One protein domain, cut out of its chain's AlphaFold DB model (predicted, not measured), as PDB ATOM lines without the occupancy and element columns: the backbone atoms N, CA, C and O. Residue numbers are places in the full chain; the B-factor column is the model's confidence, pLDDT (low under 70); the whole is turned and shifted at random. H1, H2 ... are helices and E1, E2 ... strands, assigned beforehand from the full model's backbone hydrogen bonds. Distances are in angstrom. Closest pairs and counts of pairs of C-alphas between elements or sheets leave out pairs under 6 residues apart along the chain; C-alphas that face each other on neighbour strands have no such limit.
ATOM      1  N   ARG A   5      35.470  14.424  12.031       94.50
ATOM      2  CA  ARG A   5      34.190  13.720  11.986       94.50
ATOM      3  C   ARG A   5      34.377  12.285  11.529       94.50
ATOM      4  O   ARG A   5      33.930  11.382  12.216       94.50
ATOM      5  N   GLU A   6      35.078  12.096  10.414       95.19
ATOM      6  CA  GLU A   6      35.392  10.771   9.868       95.19
ATOM      7  C   GLU A   6      36.147   9.928  10.896       95.19
ATOM      8  O   GLU A   6      35.736   8.816  11.200       95.19
ATOM      9  N   THR A   7      37.163  10.515  11.535       95.81
ATOM     10  CA  THR A   7      37.904   9.842  12.613       95.81
ATOM     11  C   THR A   7      37.011   9.462  13.796       95.81
ATOM     12  O   THR A   7      37.155   8.371  14.327       95.81
ATOM     13  N   LEU A   8      36.062  10.319  14.196       96.00
ATOM     14  CA  LEU A   8      35.120   9.994  15.271       96.00
ATOM     15  C   LEU A   8      34.206   8.819  14.882       96.00
ATOM     16  O   LEU A   8      33.983   7.926  15.693       96.00
ATOM     17  N   VAL A   9      33.679   8.818  13.652       96.38
ATOM     18  CA  VAL A   9      32.825   7.737  13.131       96.38
ATOM     19  C   VAL A   9      33.585   6.411  13.140       96.38
ATOM     20  O   VAL A   9      33.075   5.422  13.655       96.38
ATOM     21  N   GLU A  10      34.814   6.402  12.623       96.00
ATOM     22  CA  GLU A  10      35.678   5.218  12.603       96.00
ATOM     23  C   GLU A  10      35.985   4.708  14.017       96.00
ATOM     24  O   GLU A  10      35.844   3.512  14.276       96.00
ATOM     25  N   GLU A  11      36.349   5.597  14.949       96.00
ATOM     26  CA  GLU A  11      36.637   5.218  16.338       96.00
ATOM     27  C   GLU A  11      35.394   4.659  17.049       96.00
ATOM     28  O   GLU A  11      35.500   3.661  17.759       96.00
ATOM     29  N   ILE A  12      34.207   5.244  16.838       95.69
ATOM     30  CA  ILE A  12      32.954   4.744  17.426       95.69
ATOM     31  C   ILE A  12      32.584   3.379  16.839       95.69
ATOM     32  O   ILE A  12      32.213   2.480  17.591       95.69
ATOM     33  N   LEU A  13      32.705   3.182  15.523       95.31
ATOM     34  CA  LEU A  13      32.425   1.884  14.898       95.31
ATOM     35  C   LEU A  13      33.400   0.804  15.382       95.31
ATOM     36  O   LEU A  13      32.978  -0.317  15.670       95.31
ATOM     37  N   ALA A  14      34.682   1.146  15.540       95.44
ATOM     38  CA  ALA A  14      35.673   0.256  16.135       95.44
ATOM     39  C   ALA A  14      35.327  -0.085  17.595       95.44
ATOM     40  O   ALA A  14      35.428  -1.243  18.003       95.44
ATOM     41  N   LEU A  15      34.853   0.900  18.365       94.69
ATOM     42  CA  LEU A  15      34.411   0.703  19.742       94.69
ATOM     43  C   LEU A  15      33.204  -0.244  19.812       94.69
ATOM     44  O   LEU A  15      33.223  -1.214  20.566       94.69
ATOM     45  N   VAL A  16      32.188  -0.035  18.973       93.94
ATOM     46  CA  VAL A  16      31.008  -0.915  18.889       93.94
ATOM     47  C   VAL A  16      31.403  -2.338  18.492       93.94
ATOM     48  O   VAL A  16      30.889  -3.299  19.068       93.94
ATOM     49  N   ALA A  17      32.347  -2.491  17.560       93.19
ATOM     50  CA  ALA A  17      32.859  -3.798  17.151       93.19
ATOM     51  C   ALA A  17      33.570  -4.538  18.298       93.19
ATOM     52  O   ALA A  17      33.466  -5.762  18.387       93.19
ATOM     53  N   SER A  18      34.240  -3.807  19.198       91.75
ATOM     54  CA  SER A  18      34.919  -4.380  20.369       91.75
ATOM     55  C   SER A  18      33.978  -4.837  21.495       91.75
ATOM     56  O   SER A  18      34.424  -5.563  22.377       91.75
ATOM     57  N   LYS A  19      32.685  -4.473  21.436       88.06
ATOM     58  CA  LYS A  19      31.639  -4.820  22.421       88.06
ATOM     59  C   LYS A  19      32.068  -4.586  23.884       88.06
ATOM     60  O   LYS A  19      32.117  -5.541  24.658       88.06
ATOM     61  N   PRO A  20      32.375  -3.340  24.275       88.62
ATOM     62  CA  PRO A  20      32.776  -3.037  25.641       88.62
ATOM     63  C   PRO A  20      31.616  -3.204  26.628       88.62
ATOM     64  O   PRO A  20      30.457  -2.950  26.291       88.62
ATOM     65  N   ASP A  21      31.950  -3.545  27.875       90.38
ATOM     66  CA  ASP A  21      30.979  -3.666  28.969       90.38
ATOM     67  C   ASP A  21      30.360  -2.306  29.351       90.38
ATOM     68  O   ASP A  21      29.189  -2.234  29.718       90.38
ATOM     69  N   ASN A  22      31.126  -1.211  29.226       94.06
ATOM     70  CA  ASN A  22      30.736   0.140  29.652       94.06
ATOM     71  C   ASN A  22      30.833   1.173  28.521       94.06
ATOM     72  O   ASN A  22      31.503   2.199  28.636       94.06
ATOM     73  N   ILE A  23      30.093   0.937  27.438       94.00
ATOM     74  CA  ILE A  23      30.163   1.786  26.244       94.00
ATOM     75  C   ILE A  23      29.875   3.274  26.504       94.00
ATOM     76  O   ILE A  23      30.424   4.132  25.822       94.00
ATOM     77  N   ALA A  24      29.010   3.601  27.472       94.75
ATOM     78  CA  ALA A  24      28.647   4.986  27.758       94.75
ATOM     79  C   ALA A  24      29.868   5.785  28.229       94.75
ATOM     80  O   ALA A  24      30.146   6.866  27.714       94.75
ATOM     81  N   GLN A  25      30.646   5.197  29.139       96.00
ATOM     82  CA  GLN A  25      31.842   5.825  29.679       96.00
ATOM     83  C   GLN A  25      32.968   5.883  28.641       96.00
ATOM     84  O   GLN A  25      33.655   6.898  28.531       96.00
ATOM     85  N   ASP A  26      33.087   4.850  27.806       96.00
ATOM     86  CA  ASP A  26      34.048   4.835  26.704       96.00
ATOM     87  C   ASP A  26      33.746   5.914  25.651       96.00
ATOM     88  O   ASP A  26      34.658   6.594  25.174       96.00
ATOM     89  N   ILE A  27      32.466   6.126  25.311       96.19
ATOM     90  CA  ILE A  27      32.031   7.205  24.411       96.19
ATOM     91  C   ILE A  27      32.365   8.573  25.020       96.19
ATOM     92  O   ILE A  27      32.895   9.446  24.325       96.19
ATOM     93  N   GLU A  28      32.096   8.778  26.311       96.00
ATOM     94  CA  GLU A  28      32.445  10.024  27.001       96.00
ATOM     95  C   GLU A  28      33.956  10.292  26.982       96.00
ATOM     96  O   GLU A  28      34.394  11.413  26.691       96.00
ATOM     97  N   ASP A  29      34.767   9.270  27.253       96.25
ATOM     98  CA  ASP A  29      36.227   9.362  27.246       96.25
ATOM     99  C   ASP A  29      36.789   9.643  25.852       96.25
ATOM    100  O   ASP A  29      37.697  10.469  25.688       96.25
ATOM    101  N   LEU A  30      36.201   9.032  24.827       96.00
ATOM    102  CA  LEU A  30      36.514   9.292  23.429       96.00
ATOM    103  C   LEU A  30      36.200  10.755  23.070       96.00
ATOM    104  O   LEU A  30      37.064  11.478  22.561       96.00
ATOM    105  N   LEU A  31      35.027  11.267  23.455       96.75
ATOM    106  CA  LEU A  31      34.621  12.652  23.197       96.75
ATOM    107  C   LEU A  31      35.478  13.709  23.921       96.75
ATOM    108  O   LEU A  31      35.536  14.862  23.472       96.75
ATOM    109  N   LYS A  32      36.209  13.363  24.993       96.06
ATOM    110  CA  LYS A  32      37.174  14.278  25.652       96.06
ATOM    111  C   LYS A  32      38.351  14.661  24.743       96.06
ATOM    112  O   LYS A  32      38.950  15.729  24.937       96.06
ATOM    113  N   ARG A  33      38.658  13.840  23.729       95.25
ATOM    114  CA  ARG A  33      39.695  14.095  22.706       95.25
ATOM    115  C   ARG A  33      39.258  15.121  21.659       95.25
ATOM    116  O   ARG A  33      40.090  15.673  20.939       95.25
ATOM    117  N   TYR A  34      37.969  15.440  21.614       96.38
ATOM    118  CA  TYR A  34      37.393  16.351  20.640       96.38
ATOM    119  C   TYR A  34      36.836  17.611  21.310       96.38
ATOM    120  O   TYR A  34      36.382  17.619  22.460       96.38
ATOM    121  N   ARG A  35      36.890  18.726  20.582       96.12
ATOM    122  CA  ARG A  35      36.103  19.923  20.880       96.12
ATOM    123  C   ARG A  35      34.798  19.819  20.102       96.12
ATOM    124  O   ARG A  35      34.827  19.766  18.873       96.12
ATOM    125  N   VAL A  36      33.689  19.800  20.831       97.19
ATOM    126  CA  VAL A  36      32.333  19.720  20.286       97.19
ATOM    127  C   VAL A  36      31.667  21.075  20.504       97.19
ATOM    128  O   VAL A  36      31.656  21.589  21.621       97.19
ATOM    129  N   GLN A  37      31.170  21.678  19.431       97.12
ATOM    130  CA  GLN A  37      30.396  22.918  19.456       97.12
ATOM    131  C   GLN A  37      29.059  22.665  18.770       97.12
ATOM    132  O   GLN A  37      29.009  21.955  17.764       97.12
ATOM    133  N   THR A  38      27.983  23.258  19.268       96.62
ATOM    134  CA  THR A  38      26.690  23.168  18.593       96.62
ATOM    135  C   THR A  38      26.617  24.062  17.375       96.62
ATOM    136  O   THR A  38      27.182  25.159  17.333       96.62
ATOM    137  N   LYS A  39      25.937  23.561  16.345       95.75
ATOM    138  CA  LYS A  39      25.540  24.381  15.206       95.75
ATOM    139  C   LYS A  39      24.281  25.179  15.566       95.75
ATOM    140  O   LYS A  39      23.533  24.782  16.461       95.75
ATOM    141  N   PRO A  40      24.023  26.302  14.873       92.69
ATOM    142  CA  PRO A  40      22.740  26.982  14.997       92.69
ATOM    143  C   PRO A  40      21.605  26.001  14.675       92.69
ATOM    144  O   PRO A  40      21.735  25.213  13.737       92.69
ATOM    145  N   ARG A  41      20.493  26.095  15.423       91.25
ATOM    146  CA  ARG A  41      19.289  25.235  15.334       91.25
ATOM    147  C   ARG A  41      19.394  23.851  15.985       91.25
ATOM    148  O   ARG A  41      18.450  23.077  15.886       91.25
ATOM    149  N   THR A  42      20.499  23.521  16.646       93.00
ATOM    150  CA  THR A  42      20.552  22.316  17.484       93.00
ATOM    151  C   THR A  42      20.049  22.651  18.881       93.00
ATOM    152  O   THR A  42      20.701  23.395  19.608       93.00
ATOM    153  N   GLU A  43      18.899  22.095  19.252       94.25
ATOM    154  CA  GLU A  43      18.355  22.208  20.604       94.25
ATOM    155  C   GLU A  43      19.186  21.355  21.573       94.25
ATOM    156  O   GLU A  43      19.411  20.161  21.335       94.25
ATOM    157  N   ILE A  44      19.677  21.989  22.641       94.81
ATOM    158  CA  ILE A  44      20.361  21.340  23.763       94.81
ATOM    159  C   ILE A  44      19.528  21.606  25.019       94.81
ATOM    160  O   ILE A  44      19.122  22.755  25.209       94.81
ATOM    161  N   PRO A  45      19.305  20.601  25.881       95.38
ATOM    162  CA  PRO A  45      18.688  20.813  27.185       95.38
ATOM    163  C   PRO A  45      19.438  21.858  28.023       95.38
ATOM    164  O   PRO A  45      20.672  21.931  27.992       95.38
ATOM    165  N   GLU A  46      18.698  22.652  28.798       96.06
ATOM    166  CA  GLU A  46      19.290  23.622  29.721       96.06
ATOM    167  C   GLU A  46      20.184  22.913  30.750       96.06
ATOM    168  O   GLU A  46      19.812  21.899  31.335       96.06
ATOM    169  N   GLY A  47      21.396  23.437  30.951       96.31
ATOM    170  CA  GLY A  47      22.376  22.872  31.886       96.31
ATOM    171  C   GLY A  47      23.283  21.774  31.317       96.31
ATOM    172  O   GLY A  47      24.215  21.368  32.006       96.31
ATOM    173  N   MET A  48      23.087  21.330  30.070       97.19
ATOM    174  CA  MET A  48      23.971  20.356  29.414       97.19
ATOM    175  C   MET A  48      24.970  21.017  28.466       97.19
ATOM    176  O   MET A  48      24.663  21.993  27.775       97.19
ATOM    177  N   THR A  49      26.183  20.465  28.380       97.12
ATOM    178  CA  THR A  49      27.143  20.906  27.365       97.12
ATOM    179  C   THR A  49      26.876  20.225  26.020       97.12
ATOM    180  O   THR A  49      26.279  19.153  25.937       97.12
ATOM    181  N   ALA A  50      27.381  20.819  24.934       97.00
ATOM    182  CA  ALA A  50      27.303  20.229  23.594       97.00
ATOM    183  C   ALA A  50      27.926  18.824  23.515       97.00
ATOM    184  O   ALA A  50      27.528  18.020  22.676       97.00
ATOM    185  N   ARG A  51      28.928  18.546  24.361       97.38
ATOM    186  CA  ARG A  51      29.562  17.231  24.437       97.38
ATOM    187  C   ARG A  51      28.629  16.221  25.094       97.38
ATOM    188  O   ARG A  51      28.460  15.147  24.530       97.38
ATOM    189  N   ASP A  52      28.035  16.579  26.228       97.56
ATOM    190  CA  ASP A  52      27.161  15.684  26.997       97.56
ATOM    191  C   ASP A  52      25.927  15.323  26.165       97.56
ATOM    192  O   ASP A  52      25.612  14.153  25.986       97.56
ATOM    193  N   ALA A  53      25.332  16.312  25.491       97.56
ATOM    194  CA  ALA A  53      24.209  16.080  24.587       97.56
ATOM    195  C   ALA A  53      24.560  15.179  23.387       97.56
ATOM    196  O   ALA A  53      23.710  14.428  22.907       97.56
ATOM    197  N   LEU A  54      25.794  15.248  22.873       97.31
ATOM    198  CA  LEU A  54      26.263  14.324  21.836       97.31
ATOM    199  C   LEU A  54      26.461  12.913  22.413       97.31
ATOM    200  O   LEU A  54      26.031  11.950  21.782       97.31
ATOM    201  N   ALA A  55      27.064  12.791  23.599       97.31
ATOM    202  CA  ALA A  55      27.266  11.516  24.283       97.31
ATOM    203  C   ALA A  55      25.931  10.806  24.549       97.31
ATOM    204  O   ALA A  55      25.755   9.662  24.134       97.31
ATOM    205  N   ASP A  56      24.956  11.513  25.121       97.19
ATOM    206  CA  ASP A  56      23.626  10.977  25.426       97.19
ATOM    207  C   ASP A  56      22.914  10.463  24.175       97.19
ATOM    208  O   ASP A  56      22.329   9.377  24.181       97.19
ATOM    209  N   ARG A  57      22.998  11.203  23.061       96.62
ATOM    210  CA  ARG A  57      22.399  10.777  21.788       96.62
ATOM    211  C   ARG A  57      23.093   9.551  21.197       96.62
ATOM    212  O   ARG A  57      22.412   8.680  20.658       96.62
ATOM    213  N   LEU A  58      24.419   9.456  21.309       96.50
ATOM    214  CA  LEU A  58      25.174   8.278  20.869       96.50
ATOM    215  C   LEU A  58      24.828   7.047  21.715       96.50
ATOM    216  O   LEU A  58      24.579   5.972  21.169       96.50
ATOM    217  N   VAL A  59      24.726   7.204  23.036       96.12
ATOM    218  CA  VAL A  59      24.294   6.133  23.945       96.12
ATOM    219  C   VAL A  59      22.851   5.717  23.650       96.12
ATOM    220  O   VAL A  59      22.549   4.523  23.630       96.12
ATOM    221  N   ALA A  60      21.960   6.669  23.359       96.25
ATOM    222  CA  ALA A  60      20.589   6.376  22.955       96.25
ATOM    223  C   ALA A  60      20.533   5.575  21.641       96.25
ATOM    224  O   ALA A  60      19.852   4.551  21.586       96.25
ATOM    225  N   MET A  61      21.299   5.974  20.618       95.75
ATOM    226  CA  MET A  61      21.413   5.227  19.356       95.75
ATOM    227  C   MET A  61      21.966   3.813  19.554       95.75
ATOM    228  O   MET A  61      21.520   2.872  18.893       95.75
ATOM    229  N   TRP A  62      22.923   3.641  20.466       94.75
ATOM    230  CA  TRP A  62      23.455   2.324  20.799       94.75
ATOM    231  C   TRP A  62      22.422   1.428  21.472       94.75
ATOM    232  O   TRP A  62      22.250   0.286  21.054       94.75
ATOM    233  N   ARG A  63      21.679   1.954  22.455       94.19
ATOM    234  CA  ARG A  63      20.587   1.219  23.115       94.19
ATOM    235  C   ARG A  63      19.497   0.789  22.132       94.19
ATOM    236  O   ARG A  63      18.877  -0.247  22.331       94.19
ATOM    237  N   GLN A  64      19.285   1.566  21.072       94.62
ATOM    238  CA  GLN A  64      18.358   1.242  19.985       94.62
ATOM    239  C   GLN A  64      18.937   0.244  18.960       94.62
ATOM    240  O   GLN A  64      18.210  -0.206  18.081       94.62
ATOM    241  N   GLY A  65      20.227  -0.105  19.046       92.00
ATOM    242  CA  GLY A  65      20.903  -1.011  18.109       92.00
ATOM    243  C   GLY A  65      21.261  -0.382  16.756       92.00
ATOM    244  O   GLY A  65      21.605  -1.100  15.823       92.00
ATOM    245  N   VAL A  66      21.198   0.948  16.637       92.00
ATOM    246  CA  VAL A  66      21.344   1.673  15.358       92.00
ATOM    247  C   VAL A  66      22.753   2.252  15.164       92.00
ATOM    248  O   VAL A  66      23.120   2.696  14.079       92.00
ATOM    249  N   LEU A  67      23.596   2.200  16.200       88.50
ATOM    250  CA  LEU A  67      24.946   2.781  16.193       88.50
ATOM    251  C   LEU A  67      25.917   2.136  15.175       88.50
ATOM    252  O   LEU A  67      26.984   2.686  14.925       88.50
ATOM    253  N   GLY A  68      25.561   0.995  14.574       87.38
ATOM    254  CA  GLY A  68      26.360   0.340  13.530       87.38
ATOM    255  C   GLY A  68      26.222   0.949  12.128       87.38
ATOM    256  O   GLY A  68      27.026   0.634  11.253       87.38
ATOM    257  N   ASP A  69      25.229   1.814  11.894       93.12
ATOM    258  CA  ASP A  69      25.044   2.481  10.601       93.12
ATOM    259  C   ASP A  69      25.886   3.764  10.526       93.12
ATOM    260  O   ASP A  69      25.557   4.798  11.122       93.12
ATOM    261  N   ALA A  70      26.972   3.705   9.750       93.00
ATOM    262  CA  ALA A  70      27.884   4.826   9.531       93.00
ATOM    263  C   ALA A  70      27.175   6.082   8.989       93.00
ATOM    264  O   ALA A  70      27.577   7.201   9.311       93.00
ATOM    265  N   THR A  71      26.106   5.917   8.202       95.12
ATOM    266  CA  THR A  71      25.379   7.036   7.582       95.12
ATOM    267  C   THR A  71      24.588   7.814   8.627       95.12
ATOM    268  O   THR A  71      24.650   9.043   8.681       95.12
ATOM    269  N   GLN A  72      23.868   7.106   9.498       94.25
ATOM    270  CA  GLN A  72      23.092   7.729  10.571       94.25
ATOM    271  C   GLN A  72      23.996   8.372  11.617       94.25
ATOM    272  O   GLN A  72      23.735   9.495  12.053       94.25
ATOM    273  N   LEU A  73      25.095   7.697  11.959       95.62
ATOM    274  CA  LEU A  73      26.114   8.234  12.849       95.62
ATOM    275  C   LEU A  73      26.738   9.516  12.273       95.62
ATOM    276  O   LEU A  73      26.846  10.522  12.977       95.62
ATOM    277  N   GLY A  74      27.073   9.514  10.979       95.00
ATOM    278  CA  GLY A  74      27.572  10.686  10.259       95.00
ATOM    279  C   GLY A  74      26.588  11.858  10.285       95.00
ATOM    280  O   GLY A  74      26.967  12.963  10.671       95.00
ATOM    281  N   ASN A  75      25.311  11.607   9.977       95.62
ATOM    282  CA  ASN A  75      24.251  12.621  10.008       95.62
ATOM    283  C   ASN A  75      24.057  13.226  11.407       95.62
ATOM    284  O   ASN A  75      23.871  14.437  11.548       95.62
ATOM    285  N   LEU A  76      24.134  12.400  12.456       96.00
ATOM    286  CA  LEU A  76      24.033  12.866  13.834       96.00
ATOM    287  C   LEU A  76      25.226  13.748  14.207       96.00
ATOM    288  O   LEU A  76      25.040  14.865  14.698       96.00
ATOM    289  N   ILE A  77      26.448  13.293  13.925       96.00
ATOM    290  CA  ILE A  77      27.680  14.054  14.173       96.00
ATOM    291  C   ILE A  77      27.692  15.352  13.357       96.00
ATOM    292  O   ILE A  77      28.220  16.373  13.809       96.00
ATOM    293  N   ASP A  78      27.059  15.364  12.185       95.75
ATOM    294  CA  ASP A  78      26.981  16.532  11.320       95.75
ATOM    295  C   ASP A  78      26.204  17.699  11.919       95.75
ATOM    296  O   ASP A  78      26.488  18.850  11.556       95.75
ATOM    297  N   THR A  79      25.312  17.443  12.877       96.31
ATOM    298  CA  THR A  79      24.633  18.491  13.654       96.31
ATOM    299  C   THR A  79      25.586  19.243  14.587       96.31
ATOM    300  O   THR A  79      25.323  20.386  14.955       96.31
ATOM    301  N   PHE A  80      26.760  18.678  14.878       97.00
ATOM    302  CA  PHE A  80      27.784  19.295  15.708       97.00
ATOM    303  C   PHE A  80      28.996  19.728  14.873       97.00
ATOM    304  O   PHE A  80      29.360  19.160  13.835       97.00
ATOM    305  N   ARG A  81      29.660  20.792  15.316       95.81
ATOM    306  CA  ARG A  81      30.955  21.206  14.781       95.81
ATOM    307  C   ARG A  81      32.049  20.565  15.623       95.81
ATOM    308  O   ARG A  81      32.157  20.828  16.818       95.81
ATOM    309  N   MET A  82      32.869  19.746  14.973       95.50
ATOM    310  CA  MET A  82      33.932  18.985  15.618       95.50
ATOM    311  C   MET A  82      35.307  19.507  15.236       95.50
ATOM    312  O   MET A  82      35.560  19.860  14.085       95.50
ATOM    313  N   GLN A  83      36.206  19.534  16.212       95.12
ATOM    314  CA  GLN A  83      37.624  19.800  16.004       95.12
ATOM    315  C   GLN A  83      38.434  18.851  16.879       95.12
ATOM    316  O   GLN A  83      38.099  18.660  18.048       95.12
ATOM    317  N   HIS A  84      39.529  18.299  16.354       93.94
ATOM    318  CA  HIS A  84      40.483  17.602  17.210       93.94
ATOM    319  C   HIS A  84      40.997  18.577  18.261       93.94
ATOM    320  O   HIS A  84      41.485  19.671  17.942       93.94
ATOM    321  N   LYS A  85      40.910  18.185  19.532       92.88
ATOM    322  CA  LYS A  85      41.726  18.837  20.542       92.88
ATOM    323  C   LYS A  85      43.144  18.478  20.132       92.88
ATOM    324  O   LYS A  85      43.487  17.303  20.144       92.88
TER     325      LYS A  85
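This is residues 5 to 85 of the 213 residues of an uncharacterized protein of Myxococcales bacterium (UniProt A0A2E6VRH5). Four helices stand in a ring of four, H1, H2, H3 and H4 in turn, each running opposite to the one before it, and a two-strand ribbon of E1 and E2 caps the end where H1 and H3 begin. H1 crosses H4 steeply, and the contact between H3 and H4 is slight. The 81 printed residues hold four named helices and two named strands in the order H1 H2 E1 H3 H4 E2, the strands antiparallel in the order E1 - E2. The class is mostly helix; the whole is compact, with a radius of gyration of the C-alphas of 11.8 A and spans of 33 by 23 by 22 A.

Find C-alpha 5 at (34.190, 13.720, 11.986); from there H1 runs over residues 5 to 18, 20.0 A, mostly toward smaller y. H2, residues 23 to 31, comes back over 12.1 A. E1, residues 34 to 38, spans 12.9 A. Look next for C-alpha 50 at (27.303, 20.229, 23.594), where H3, residues 50 to 63, begins its 20.2 A. H4 takes residues 70 to 78, 11.9 A, and E2 residues 80 to 84, 12.9 A, ending with C-alpha 84 at (40.483, 17.602, 17.210).

H1 and H2 form a helical hairpin and only just touch, with 3 pairs of C-alphas within 8 A, made by residues 12 to 16 of H1 alone; the closest C-alphas, of Ile 12 and Ile 27, are 7.5 A apart. They run opposite ways at a shallow tilt of 26 degrees. H2 touches H3, closest at C-alphas 24 and 59, 5.9 A, at a shallow tilt of 33 degrees, only just short of steep. H1 touches H4, closest at C-alphas 9 and 74, 6.7 A, opposite ways at a steep tilt of 47 degrees. With 2 of these 3 touching pairs at a shallow tilt, the helix packing is mostly aligned, but only just. H3 and H4 are close but not clearly touching, C-alphas 54 and 77 being closest at 7.8 A. H2 and H4 are apart. E1 and E2 are antiparallel at 158 degrees; look at N 35 and O 83, 2.8 A, and N 81 and O 37, 2.8 A, both within hydrogen-bond range. The closest C-alphas of E1 and H3, of Val 36 and Arg 51, are 5.6 A apart; those of H1 and E2, of Arg 5 and Met 82, 6.4 A. In H1, H2, H3 and H4 every O i to N i+4 pair is within hydrogen-bond range.

The two C-alphas farthest apart, of Asp 21 and Pro 40, are 34.7 A from each other. The printed part has no cut. The link from E1 to H3, 11 residues, is long. The mean pLDDT of the printed part is 95.0, and no printed residue is under 70.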